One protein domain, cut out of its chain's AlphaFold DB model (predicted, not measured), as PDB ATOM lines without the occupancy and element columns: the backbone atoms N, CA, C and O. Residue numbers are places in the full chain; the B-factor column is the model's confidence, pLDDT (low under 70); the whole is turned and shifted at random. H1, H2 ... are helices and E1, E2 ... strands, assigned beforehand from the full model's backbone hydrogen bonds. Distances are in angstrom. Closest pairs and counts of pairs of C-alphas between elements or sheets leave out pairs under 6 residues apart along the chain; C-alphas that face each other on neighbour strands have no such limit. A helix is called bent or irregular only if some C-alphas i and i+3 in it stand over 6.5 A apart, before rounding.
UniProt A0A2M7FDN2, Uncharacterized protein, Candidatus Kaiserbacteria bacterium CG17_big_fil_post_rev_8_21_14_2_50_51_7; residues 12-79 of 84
ATOM      1  N   LYS A  12      19.146  28.185  30.893       73.81
ATOM      2  CA  LYS A  12      20.524  27.995  30.431       73.81
ATOM      3  C   LYS A  12      20.888  26.525  30.439       73.81
ATOM      4  O   LYS A  12      20.701  25.840  31.443       73.81
ATOM      5  N   ILE A  13      21.510  26.078  29.355       77.12
ATOM      6  CA  ILE A  13      22.149  24.768  29.288       77.12
ATOM      7  C   ILE A  13      23.614  24.934  29.678       77.12
ATOM      8  O   ILE A  13      24.318  25.811  29.172       77.12
ATOM      9  N   TRP A  14      24.066  24.063  30.577       80.81
ATOM     10  CA  TRP A  14      25.453  23.959  31.012       80.81
ATOM     11  C   TRP A  14      26.032  22.640  30.515       80.81
ATOM     12  O   TRP A  14      25.456  21.579  30.743       80.81
ATOM     13  N   CYS A  15      27.177  22.705  29.844       77.38
ATOM     14  CA  CYS A  15      27.938  21.534  29.432       77.38
ATOM     15  C   CYS A  15      29.358  21.634  29.991       77.38
ATOM     16  O   CYS A  15      29.982  22.694  29.942       77.38
ATOM     17  N   SER A  16      29.868  20.523  30.520       80.88
ATOM     18  CA  SER A  16      31.265  20.346  30.918       80.88
ATOM     19  C   SER A  16      31.835  19.127  30.197       80.88
ATOM     20  O   SER A  16      31.178  18.089  30.100       80.88
ATOM     21  N   VAL A  17      33.049  19.259  29.667       79.44
ATOM     22  CA  VAL A  17      33.791  18.160  29.041       79.44
ATOM     23  C   VAL A  17      35.139  18.061  29.728       79.44
ATOM     24  O   VAL A  17      35.848  19.050  29.906       79.44
ATOM     25  N   GLU A  18      35.488  16.842  30.113       82.62
ATOM     26  CA  GLU A  18      36.758  16.508  30.732       82.62
ATOM     27  C   GLU A  18      37.448  15.442  29.882       82.62
ATOM     28  O   GLU A  18      36.848  14.416  29.557       82.62
ATOM     29  N   ALA A  19      38.710  15.671  29.530       77.69
ATOM     30  CA  ALA A  19      39.528  14.704  28.817       77.69
ATOM     31  C   ALA A  19      40.866  14.502  29.522       77.69
ATOM     32  O   ALA A  19      41.503  15.435  30.013       77.69
ATOM     33  N   THR A  20      41.314  13.250  29.542       82.44
ATOM     34  CA  THR A  20      42.636  12.883  30.043       82.44
ATOM     35  C   THR A  20      43.524  12.525  28.863       82.44
ATOM     36  O   THR A  20      43.253  11.569  28.139       82.44
ATOM     37  N   PHE A  21      44.602  13.280  28.681       77.00
ATOM     38  CA  PHE A  21      45.594  13.046  27.644       77.00
ATOM     39  C   PHE A  21      46.774  12.282  28.228       77.00
ATOM     40  O   PHE A  21      47.502  12.780  29.090       77.00
ATOM     41  N   ASN A  22      46.984  11.066  27.723       79.25
ATOM     42  CA  ASN A  22      48.185  10.302  28.017       79.25
ATOM     43  C   ASN A  22      49.323  10.800  27.119       79.25
ATOM     44  O   ASN A  22      49.249  10.741  25.888       79.25
ATOM     45  N   LEU A  23      50.383  11.305  27.741       72.75
ATOM     46  CA  LEU A  23      51.540  11.843  27.037       72.75
ATOM     47  C   LEU A  23      52.695  10.829  26.902       72.75
ATOM     48  O   LEU A  23      53.786  11.193  26.468       72.75
ATOM     49  N   GLY A  24      52.468   9.547  27.190       71.94
ATOM     50  CA  GLY A  24      53.465   8.480  27.120       71.94
ATOM     51  C   GLY A  24      54.377   8.484  28.346       71.94
ATOM     52  O   GLY A  24      53.912   8.302  29.463       71.94
ATOM     53  N   ASN A  25      55.677   8.736  28.152       66.81
ATOM     54  CA  ASN A  25      56.676   8.839  29.236       66.81
ATOM     55  C   ASN A  25      56.515  10.100  30.114       66.81
ATOM     56  O   ASN A  25      57.405  10.436  30.896       66.81
ATOM     57  N   TYR A  26      55.434  10.849  29.928       63.94
ATOM     58  CA  TYR A  26      55.134  12.075  30.651       63.94
ATOM     59  C   TYR A  26      53.827  11.873  31.422       63.94
ATOM     60  O   TYR A  26      52.959  11.128  30.969       63.94
ATOM     61  N   GLU A  27      53.705  12.518  32.584       69.44
ATOM     62  CA  GLU A  27      52.505  12.437  33.422       69.44
ATOM     63  C   GLU A  27      51.232  12.755  32.622       69.44
ATOM     64  O   GLU A  27      51.245  13.549  31.675       69.44
ATOM     65  N   ASN A  28      50.132  12.098  32.991       79.00
ATOM     66  CA  ASN A  28      48.834  12.323  32.366       79.00
ATOM     67  C   ASN A  28      48.390  13.764  32.610       79.00
ATOM     68  O   ASN A  28      48.416  14.236  33.747       79.00
ATOM     69  N   ILE A  29      47.924  14.435  31.561       76.19
ATOM     70  CA  ILE A  29      47.342  15.768  31.694       76.19
ATOM     71  C   ILE A  29      45.835  15.638  31.665       76.19
ATOM     72  O   ILE A  29      45.259  15.067  30.740       76.19
ATOM     73  N   LYS A  30      45.205  16.185  32.696       83.31
ATOM     74  CA  LYS A  30      43.761  16.284  32.808       83.31
ATOM     75  C   LYS A  30      43.338  17.679  32.355       83.31
ATOM     76  O   LYS A  30      43.757  18.663  32.959       83.31
ATOM     77  N   LEU A  31      42.548  17.757  31.289       81.44
ATOM     78  CA  LEU A  31      41.983  19.000  30.768       81.44
ATOM     79  C   LEU A  31      40.472  18.998  30.989       81.44
ATOM     80  O   LEU A  31      39.809  17.993  30.741       81.44
ATOM     81  N   ALA A  32      39.938  20.123  31.451       79.06
ATOM     82  CA  ALA A  32      38.507  20.332  31.617       79.06
ATOM     83  C   ALA A  32      38.119  21.668  30.975       79.06
ATOM     84  O   ALA A  32      38.780  22.675  31.226       79.06
ATOM     85  N   THR A  33      37.055  21.667  30.172       80.94
ATOM     86  CA  THR A  33      36.412  22.881  29.649       80.94
ATOM     87  C   THR A  33      34.926  22.884  30.008       80.94
ATOM     88  O   THR A  33      34.317  21.835  30.247       80.94
ATOM     89  N   GLY A  34      34.343  24.076  30.073       83.00
ATOM     90  CA  GLY A  34      32.942  24.296  30.410       83.00
ATOM     91  C   GLY A  34      32.350  25.408  29.557       83.00
ATOM     92  O   GLY A  34      32.933  26.483  29.462       83.00
ATOM     93  N   LEU A  35      31.172  25.164  28.983       80.75
ATOM     94  CA  LEU A  35      30.427  26.142  28.196       80.75
ATOM     95  C   LEU A  35      28.993  26.246  28.722       80.75
ATOM     96  O   LEU A  35      28.365  25.248  29.083       80.75
ATOM     97  N   SER A  36      28.457  27.464  28.732       83.12
ATOM     98  CA  SER A  36      27.041  27.703  29.008       83.12
ATOM     99  C   SER A  36      26.434  28.574  27.924       83.12
ATOM    100  O   SER A  36      27.066  29.527  27.464       83.12
ATOM    101  N   ARG A  37      25.215  28.235  27.503       78.81
ATOM    102  CA  ARG A  37      24.442  29.030  26.546       78.81
ATOM    103  C   ARG A  37      22.989  29.107  26.987       78.81
ATOM    104  O   ARG A  37      22.442  28.153  27.537       78.81
ATOM    105  N   THR A  38      22.387  30.267  26.758       80.69
ATOM    106  CA  THR A  38      20.945  30.462  26.910       80.69
ATOM    107  C   THR A  38      20.221  29.686  25.814       80.69
ATOM    108  O   THR A  38      20.697  29.677  24.678       80.69
ATOM    109  N   LEU A  39      19.104  29.040  26.144       75.50
ATOM    110  CA  LEU A  39      18.290  28.297  25.189       75.50
ATOM    111  C   LEU A  39      17.449  29.270  24.333       75.50
ATOM    112  O   LEU A  39      16.622  30.014  24.871       75.50
ATOM    113  N   PRO A  40      17.634  29.301  23.001       74.38
ATOM    114  CA  PRO A  40      16.713  29.999  22.109       74.38
ATOM    115  C   PRO A  40      15.348  29.299  22.104       74.38
ATOM    116  O   PRO A  40      15.294  28.070  22.136       74.38
ATOM    117  N   LEU A  41      14.245  30.053  22.044       68.25
ATOM    118  CA  LEU A  41      12.888  29.479  22.101       68.25
ATOM    119  C   LEU A  41      12.555  28.535  20.932       68.25
ATOM    120  O   LEU A  41      11.630  27.732  21.032       68.25
ATOM    121  N   ASP A  42      13.279  28.646  19.823       76.88
ATOM    122  CA  ASP A  42      13.100  27.895  18.581       76.88
ATOM    123  C   ASP A  42      14.075  26.717  18.423       76.88
ATOM    124  O   ASP A  42      14.028  26.007  17.417       76.88
ATOM    125  N   VAL A  43      14.943  26.477  19.411       72.88
ATOM    126  CA  VAL A  43      15.982  25.446  19.344       72.88
ATOM    127  C   VAL A  43      15.692  24.320  20.328       72.88
ATOM    128  O   VAL A  43      15.362  24.533  21.492       72.88
ATOM    129  N   ASN A  44      15.856  23.084  19.859       83.56
ATOM    130  CA  ASN A  44      15.767  21.908  20.709       83.56
ATOM    131  C   ASN A  44      16.982  21.843  21.654       83.56
ATOM    132  O   ASN A  44      18.127  21.898  21.200       83.56
ATOM    133  N   GLU A  45      16.736  21.667  22.955       81.25
ATOM    134  CA  GLU A  45      17.771  21.468  23.981       81.25
ATOM    135  C   GLU A  45      18.812  20.424  23.559       81.25
ATOM    136  O   GLU A  45      20.011  20.640  23.727       81.25
ATOM    137  N   HIS A  46      18.363  19.296  23.007       83.38
ATOM    138  CA  HIS A  46      19.229  18.187  22.634       83.38
ATOM    139  C   HIS A  46      20.176  18.567  21.489       83.38
ATOM    140  O   HIS A  46      21.358  18.222  21.522       83.38
ATOM    141  N   ASP A  47      19.686  19.328  20.510       84.88
ATOM    142  CA  ASP A  47      20.490  19.789  19.378       84.88
ATOM    143  C   ASP A  47      21.497  20.857  19.818       84.88
ATOM    144  O   ASP A  47      22.678  20.774  19.470       84.88
ATOM    145  N   LEU A  48      21.071  21.802  20.669       83.00
ATOM    146  CA  LEU A  48      21.968  22.795  21.265       83.00
ATOM    147  C   LEU A  48      23.054  22.121  22.112       83.00
ATOM    148  O   LEU A  48      24.233  22.444  21.980       83.00
ATOM    149  N   ARG A  49      22.682  21.133  22.928       83.81
ATOM    150  CA  ARG A  49      23.621  20.362  23.743       83.81
ATOM    151  C   ARG A  49      24.628  19.593  22.883       83.81
ATOM    152  O   ARG A  49      25.813  19.607  23.199       83.81
ATOM    153  N   ASN A  50      24.196  18.959  21.792       86.75
ATOM    154  CA  ASN A  50      25.098  18.254  20.871       86.75
ATOM    155  C   ASN A  50      26.067  19.205  20.164       86.75
ATOM    156  O   ASN A  50      27.252  18.889  20.028       86.75
ATOM    157  N   SER A  51      25.586  20.385  19.765       87.62
ATOM    158  CA  SER A  51      26.438  21.434  19.205       87.62
ATOM    159  C   SER A  51      27.474  21.911  20.223       87.62
ATOM    160  O   SER A  51      28.652  21.991  19.886       87.62
ATOM    161  N   MET A  52      27.059  22.181  21.466       87.69
ATOM    162  CA  MET A  52      27.963  22.598  22.544       87.69
ATOM    163  C   MET A  52      28.993  21.512  22.869       87.69
ATOM    164  O   MET A  52      30.170  21.817  23.019       87.69
ATOM    165  N   MET A  53      28.582  20.242  22.941       86.12
ATOM    166  CA  MET A  53      29.507  19.131  23.181       86.12
ATOM    167  C   MET A  53      30.537  18.987  22.058       86.12
ATOM    168  O   MET A  53      31.708  18.779  22.354       86.12
ATOM    169  N   SER A  54      30.129  19.126  20.794       88.50
ATOM    170  CA  SER A  54      31.052  19.034  19.651       88.50
ATOM    171  C   SER A  54      32.103  20.148  19.689       88.50
ATOM    172  O   SER A  54      33.293  19.870  19.599       88.50
ATOM    173  N   GLU A  55      31.673  21.389  19.933       88.12
ATOM    174  CA  GLU A  55      32.561  22.553  20.066       88.12
ATOM    175  C   GLU A  55      33.564  22.384  21.216       88.12
ATOM    176  O   GLU A  55      34.761  22.610  21.051       88.12
ATOM    177  N   MET A  56      33.092  21.920  22.372       86.81
ATOM    178  CA  MET A  56      33.950  21.689  23.535       86.81
ATOM    179  C   MET A  56      34.934  20.533  23.330       86.81
ATOM    180  O   MET A  56      36.046  20.577  23.851       86.81
ATOM    181  N   ILE A  57      34.542  19.485  22.599       86.44
ATOM    182  CA  ILE A  57      35.443  18.381  22.249       86.44
ATOM    183  C   ILE A  57      36.576  18.898  21.365       86.44
ATOM    184  O   ILE A  57      37.739  18.613  21.658       86.44
ATOM    185  N   ASP A  58      36.258  19.681  20.335       88.44
ATOM    186  CA  ASP A  58      37.262  20.256  19.437       88.44
ATOM    187  C   ASP A  58      38.232  21.170  20.199       88.44
ATOM    188  O   ASP A  58      39.450  21.043  20.051       88.44
ATOM    189  N   GLU A  59      37.714  22.015  21.094       87.50
ATOM    190  CA  GLU A  59      38.525  22.896  21.941       87.50
ATOM    191  C   GLU A  59      39.467  22.102  22.862       87.50
ATOM    192  O   GLU A  59      40.662  22.387  22.957       87.50
ATOM    193  N   VAL A  60      38.962  21.055  23.520       85.69
ATOM    194  CA  VAL A  60      39.768  20.211  24.416       85.69
ATOM    195  C   VAL A  60      40.843  19.442  23.657       85.69
ATOM    196  O   VAL A  60      41.959  19.290  24.163       85.69
ATOM    197  N   LEU A  61      40.541  18.970  22.448       86.62
ATOM    198  CA  LEU A  61      41.515  18.305  21.585       86.62
ATOM    199  C   LEU A  61      42.602  19.271  21.107       86.62
ATOM    200  O   LEU A  61      43.782  18.905  21.132       86.62
ATOM    201  N   ASP A  62      42.243  20.495  20.720       89.00
ATOM    202  CA  ASP A  62      43.207  21.518  20.308       89.00
ATOM    203  C   ASP A  62      44.123  21.941  21.469       89.00
ATOM    204  O   ASP A  62      45.355  21.925  21.339       89.00
ATOM    205  N   MET A  63      43.550  22.181  22.655       86.00
ATOM    206  CA  MET A  63      44.315  22.428  23.881       86.00
ATOM    207  C   MET A  63      45.262  21.264  24.200       86.00
ATOM    208  O   MET A  63      46.450  21.477  24.464       86.00
ATOM    209  N   GLY A  64      44.772  20.023  24.132       84.19
ATOM    210  CA  GLY A  64      45.572  18.822  24.372       84.19
ATOM    211  C   GLY A  64      46.755  18.694  23.409       84.19
ATOM    212  O   GLY A  64      47.880  18.400  23.830       84.19
ATOM    213  N   ASN A  65      46.535  18.968  22.123       85.69
ATOM    214  CA  ASN A  65      47.580  18.939  21.100       85.69
ATOM    215  C   ASN A  65      48.606  20.063  21.278       85.69
ATOM    216  O   ASN A  65      49.810  19.811  21.159       85.69
ATOM    217  N   THR A  66      48.152  21.268  21.621       87.50
ATOM    218  CA  THR A  66      49.018  22.420  21.891       87.50
ATOM    219  C   THR A  66      49.928  22.152  23.084       87.50
ATOM    220  O   THR A  66      51.152  22.229  22.959       87.50
ATOM    221  N   VAL A  67      49.363  21.724  24.217       83.81
ATOM    222  CA  VAL A  67      50.136  21.387  25.424       83.81
ATOM    223  C   VAL A  67      51.137  20.267  25.136       83.81
ATOM    224  O   VAL A  67      52.309  20.354  25.513       83.81
ATOM    225  N   ARG A  68      50.722  19.231  24.397       81.69
ATOM    226  CA  ARG A  68      51.624  18.160  23.955       81.69
ATOM    227  C   ARG A  68      52.779  18.689  23.097       81.69
ATOM    228  O   ARG A  68      53.903  18.199  23.229       81.69
ATOM    229  N   GLY A  69      52.518  19.650  22.213       84.31
ATOM    230  CA  GLY A  69      53.523  20.308  21.379       84.31
ATOM    231  C   GLY A  69      54.540  21.102  22.200       84.31
ATOM    232  O   GLY A  69      55.746  20.907  22.036       84.31
ATOM    233  N   GLU A  70      54.066  21.931  23.126       84.12
ATOM    234  CA  GLU A  70      54.919  22.751  23.993       84.12
ATOM    235  C   GLU A  70      55.797  21.901  24.919       84.12
ATOM    236  O   GLU A  70      56.998  22.149  25.039       84.12
ATOM    237  N   ILE A  71      55.261  20.814  25.482       80.12
ATOM    238  CA  ILE A  71      56.049  19.882  26.305       80.12
ATOM    239  C   ILE A  71      57.171  19.228  25.493       80.12
ATOM    240  O   ILE A  71      58.301  19.103  25.979       80.12
ATOM    241  N   LYS A  72      56.898  18.838  24.239       78.75
ATOM    242  CA  LYS A  72      57.928  18.298  23.338       78.75
ATOM    243  C   LYS A  72      59.013  19.336  23.032       78.75
ATOM    244  O   LYS A  72      60.191  18.983  23.047       78.75
ATOM    245  N   LYS A  73      58.643  20.599  22.780       81.38
ATOM    246  CA  LYS A  73      59.593  21.700  22.519       81.38
ATOM    247  C   LYS A  73      60.465  21.999  23.736       81.38
ATOM    248  O   LYS A  73      61.687  21.999  23.613       81.38
ATOM    249  N   ALA A  74      59.863  22.168  24.913       76.44
ATOM    250  CA  ALA A  74      60.563  22.496  26.157       76.44
ATOM    251  C   ALA A  74      61.625  21.453  26.557       76.44
ATOM    252  O   ALA A  74      62.597  21.775  27.254       76.44
ATOM    253  N   LYS A  75      61.437  20.202  26.117       67.88
ATOM    254  CA  LYS A  75      62.358  19.084  26.343       67.88
ATOM    255  C   LYS A  75      63.287  18.783  25.166       67.88
ATOM    256  O   LYS A  75      64.142  17.914  25.314       67.88
ATOM    257  N   ASN A  76      63.178  19.486  24.034       71.31
ATOM    258  CA  ASN A  76      64.164  19.400  22.959       71.31
ATOM    259  C   ASN A  76      65.406  20.227  23.349       71.31
ATOM    260  O   ASN A  76      65.322  21.458  23.394       71.31
ATOM    261  N   PRO A  77      66.571  19.598  23.596       61.66
ATOM    262  CA  PRO A  77      67.774  20.304  24.043       61.66
ATOM    263  C   PRO A  77      68.238  21.386  23.058       61.66
ATOM    264  O   PRO A  77      68.786  22.402  23.472       61.66
ATOM    265  N   ARG A  78      67.964  21.205  21.757       61.78
ATOM    266  CA  ARG A  78      68.308  22.175  20.705       61.78
ATOM    267  C   ARG A  78      67.442  23.433  20.724       61.78
ATOM    268  O   ARG A  78      67.891  24.465  20.249       61.78
ATOM    269  N   TRP A  79      66.225  23.365  21.265       55.66
ATOM    270  CA  TRP A  79      65.349  24.537  21.384       55.66
ATOM    271  C   TRP A  79      65.804  25.467  22.518       55.66
ATOM    272  O   TRP A  79      65.613  26.672  22.443       55.66
TER     273      TRP A  79
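Overview. This is residues 12 to 79 of the 84 residues of an uncharacterized protein of Candidatus Kaiserbacteria bacterium CG17_big_fil_post_rev_8_21_14_2_50_51_7 (UniProt A0A2M7FDN2). A long, narrow hairpin of two strands, E1 and E2, lies lengthwise at a slant over one side of a single long helix, H1, and packs on it with both strands; after E2 the backbone folds back into H1, whose length makes most of the long axis. Residues 73 to 79, the last two residues of H1 and the tail after it, stand free and stick out at one end. The printed part has 68 residues with two named strands and one named helix, in the order E1, E2, H1; the sheet has the order E1 - E2, is antiparallel, and the class is mixed, helices and strands. The whole is a rod of 56 by 19 by 14 A, only just loose, close to extended, with a radius of gyration of the C-alphas of 16.2 A.

Along the chain. Begin with the sheet and find C-alpha 12 at (20.524, 27.995, 30.431), where the strand E1 begins. E1 holds residues 12 to 21, Lys 12 to Phe 21, and is 29.3 A from first to last C-alpha; read down its C-alphas and x rises to 45.594 at Phe 21. The second strand, E2, holds residues 29 to 40, Ile 29 to Pro 40, and is 35.1 A long; it is the longest strand, with 12 residues. Look for its first C-alpha at (47.342, 15.768, 31.694), from where x falls back to 16.713 at Pro 40. The helix H1 holds residues 45 to 74, Glu 45 to Ala 74, and is 42.9 A from first to last C-alpha. Find C-alpha 45 at (17.771, 21.468, 23.981); from there x rises again along the helix, which ends with C-alpha 74 at (60.563, 22.496, 26.157).

Arrangement. Start at the hairpin of E1 and E2, antiparallel neighbour strands with 162 degrees between their N-to-C directions. C-alphas 12 and 38 face each other at 4.3 A, and at the other end of the pairing C-alphas 21 and 29 face each other at 5.2 A. Look at the backbone between them: N 17 and O 33 are 2.9 A apart and N 31 and O 19 are 2.8 A apart, both within hydrogen-bond range. From the sheet go to H1, whose residues 45 to 68 make the pairs of C-alphas within 10 A with the two strands, 39 with E1 and 36 with E2. Between E1 and H1 the closest C-alphas are those of Val 17 and Met 56, 6.5 A apart, and 13 pairs of C-alphas are within 8 A. Between E2 and H1 the closest C-alphas are those of Thr 33 and Met 56, 6.7 A apart, and 11 pairs are within 8 A. From centre to centre H1 is 9.9 A from E1 and 10.5 A from E2. In H1 every O i to N i+4 pair is within hydrogen-bond range, and the helix is not bent.

Size, cuts and confidence. Look at Leu 41 and Arg 78 for the two C-alphas farthest apart, 55.9 A; the first and last printed C-alphas, those of Lys 12 and Trp 79, are 45.9 A apart. The printed part runs from residue 12 to residue 79 and has no cut. The link from E1 to E2 is short, with 7 residues between them, and the link from E2 to H1 is tight, with 4; no link is long. In the B-factor column you will find a mean pLDDT of 79.6 over the printed part. Residues 25 to 27, residue 41, residue 75 and residues 77 to 79 are under 70, where the model's confidence is low.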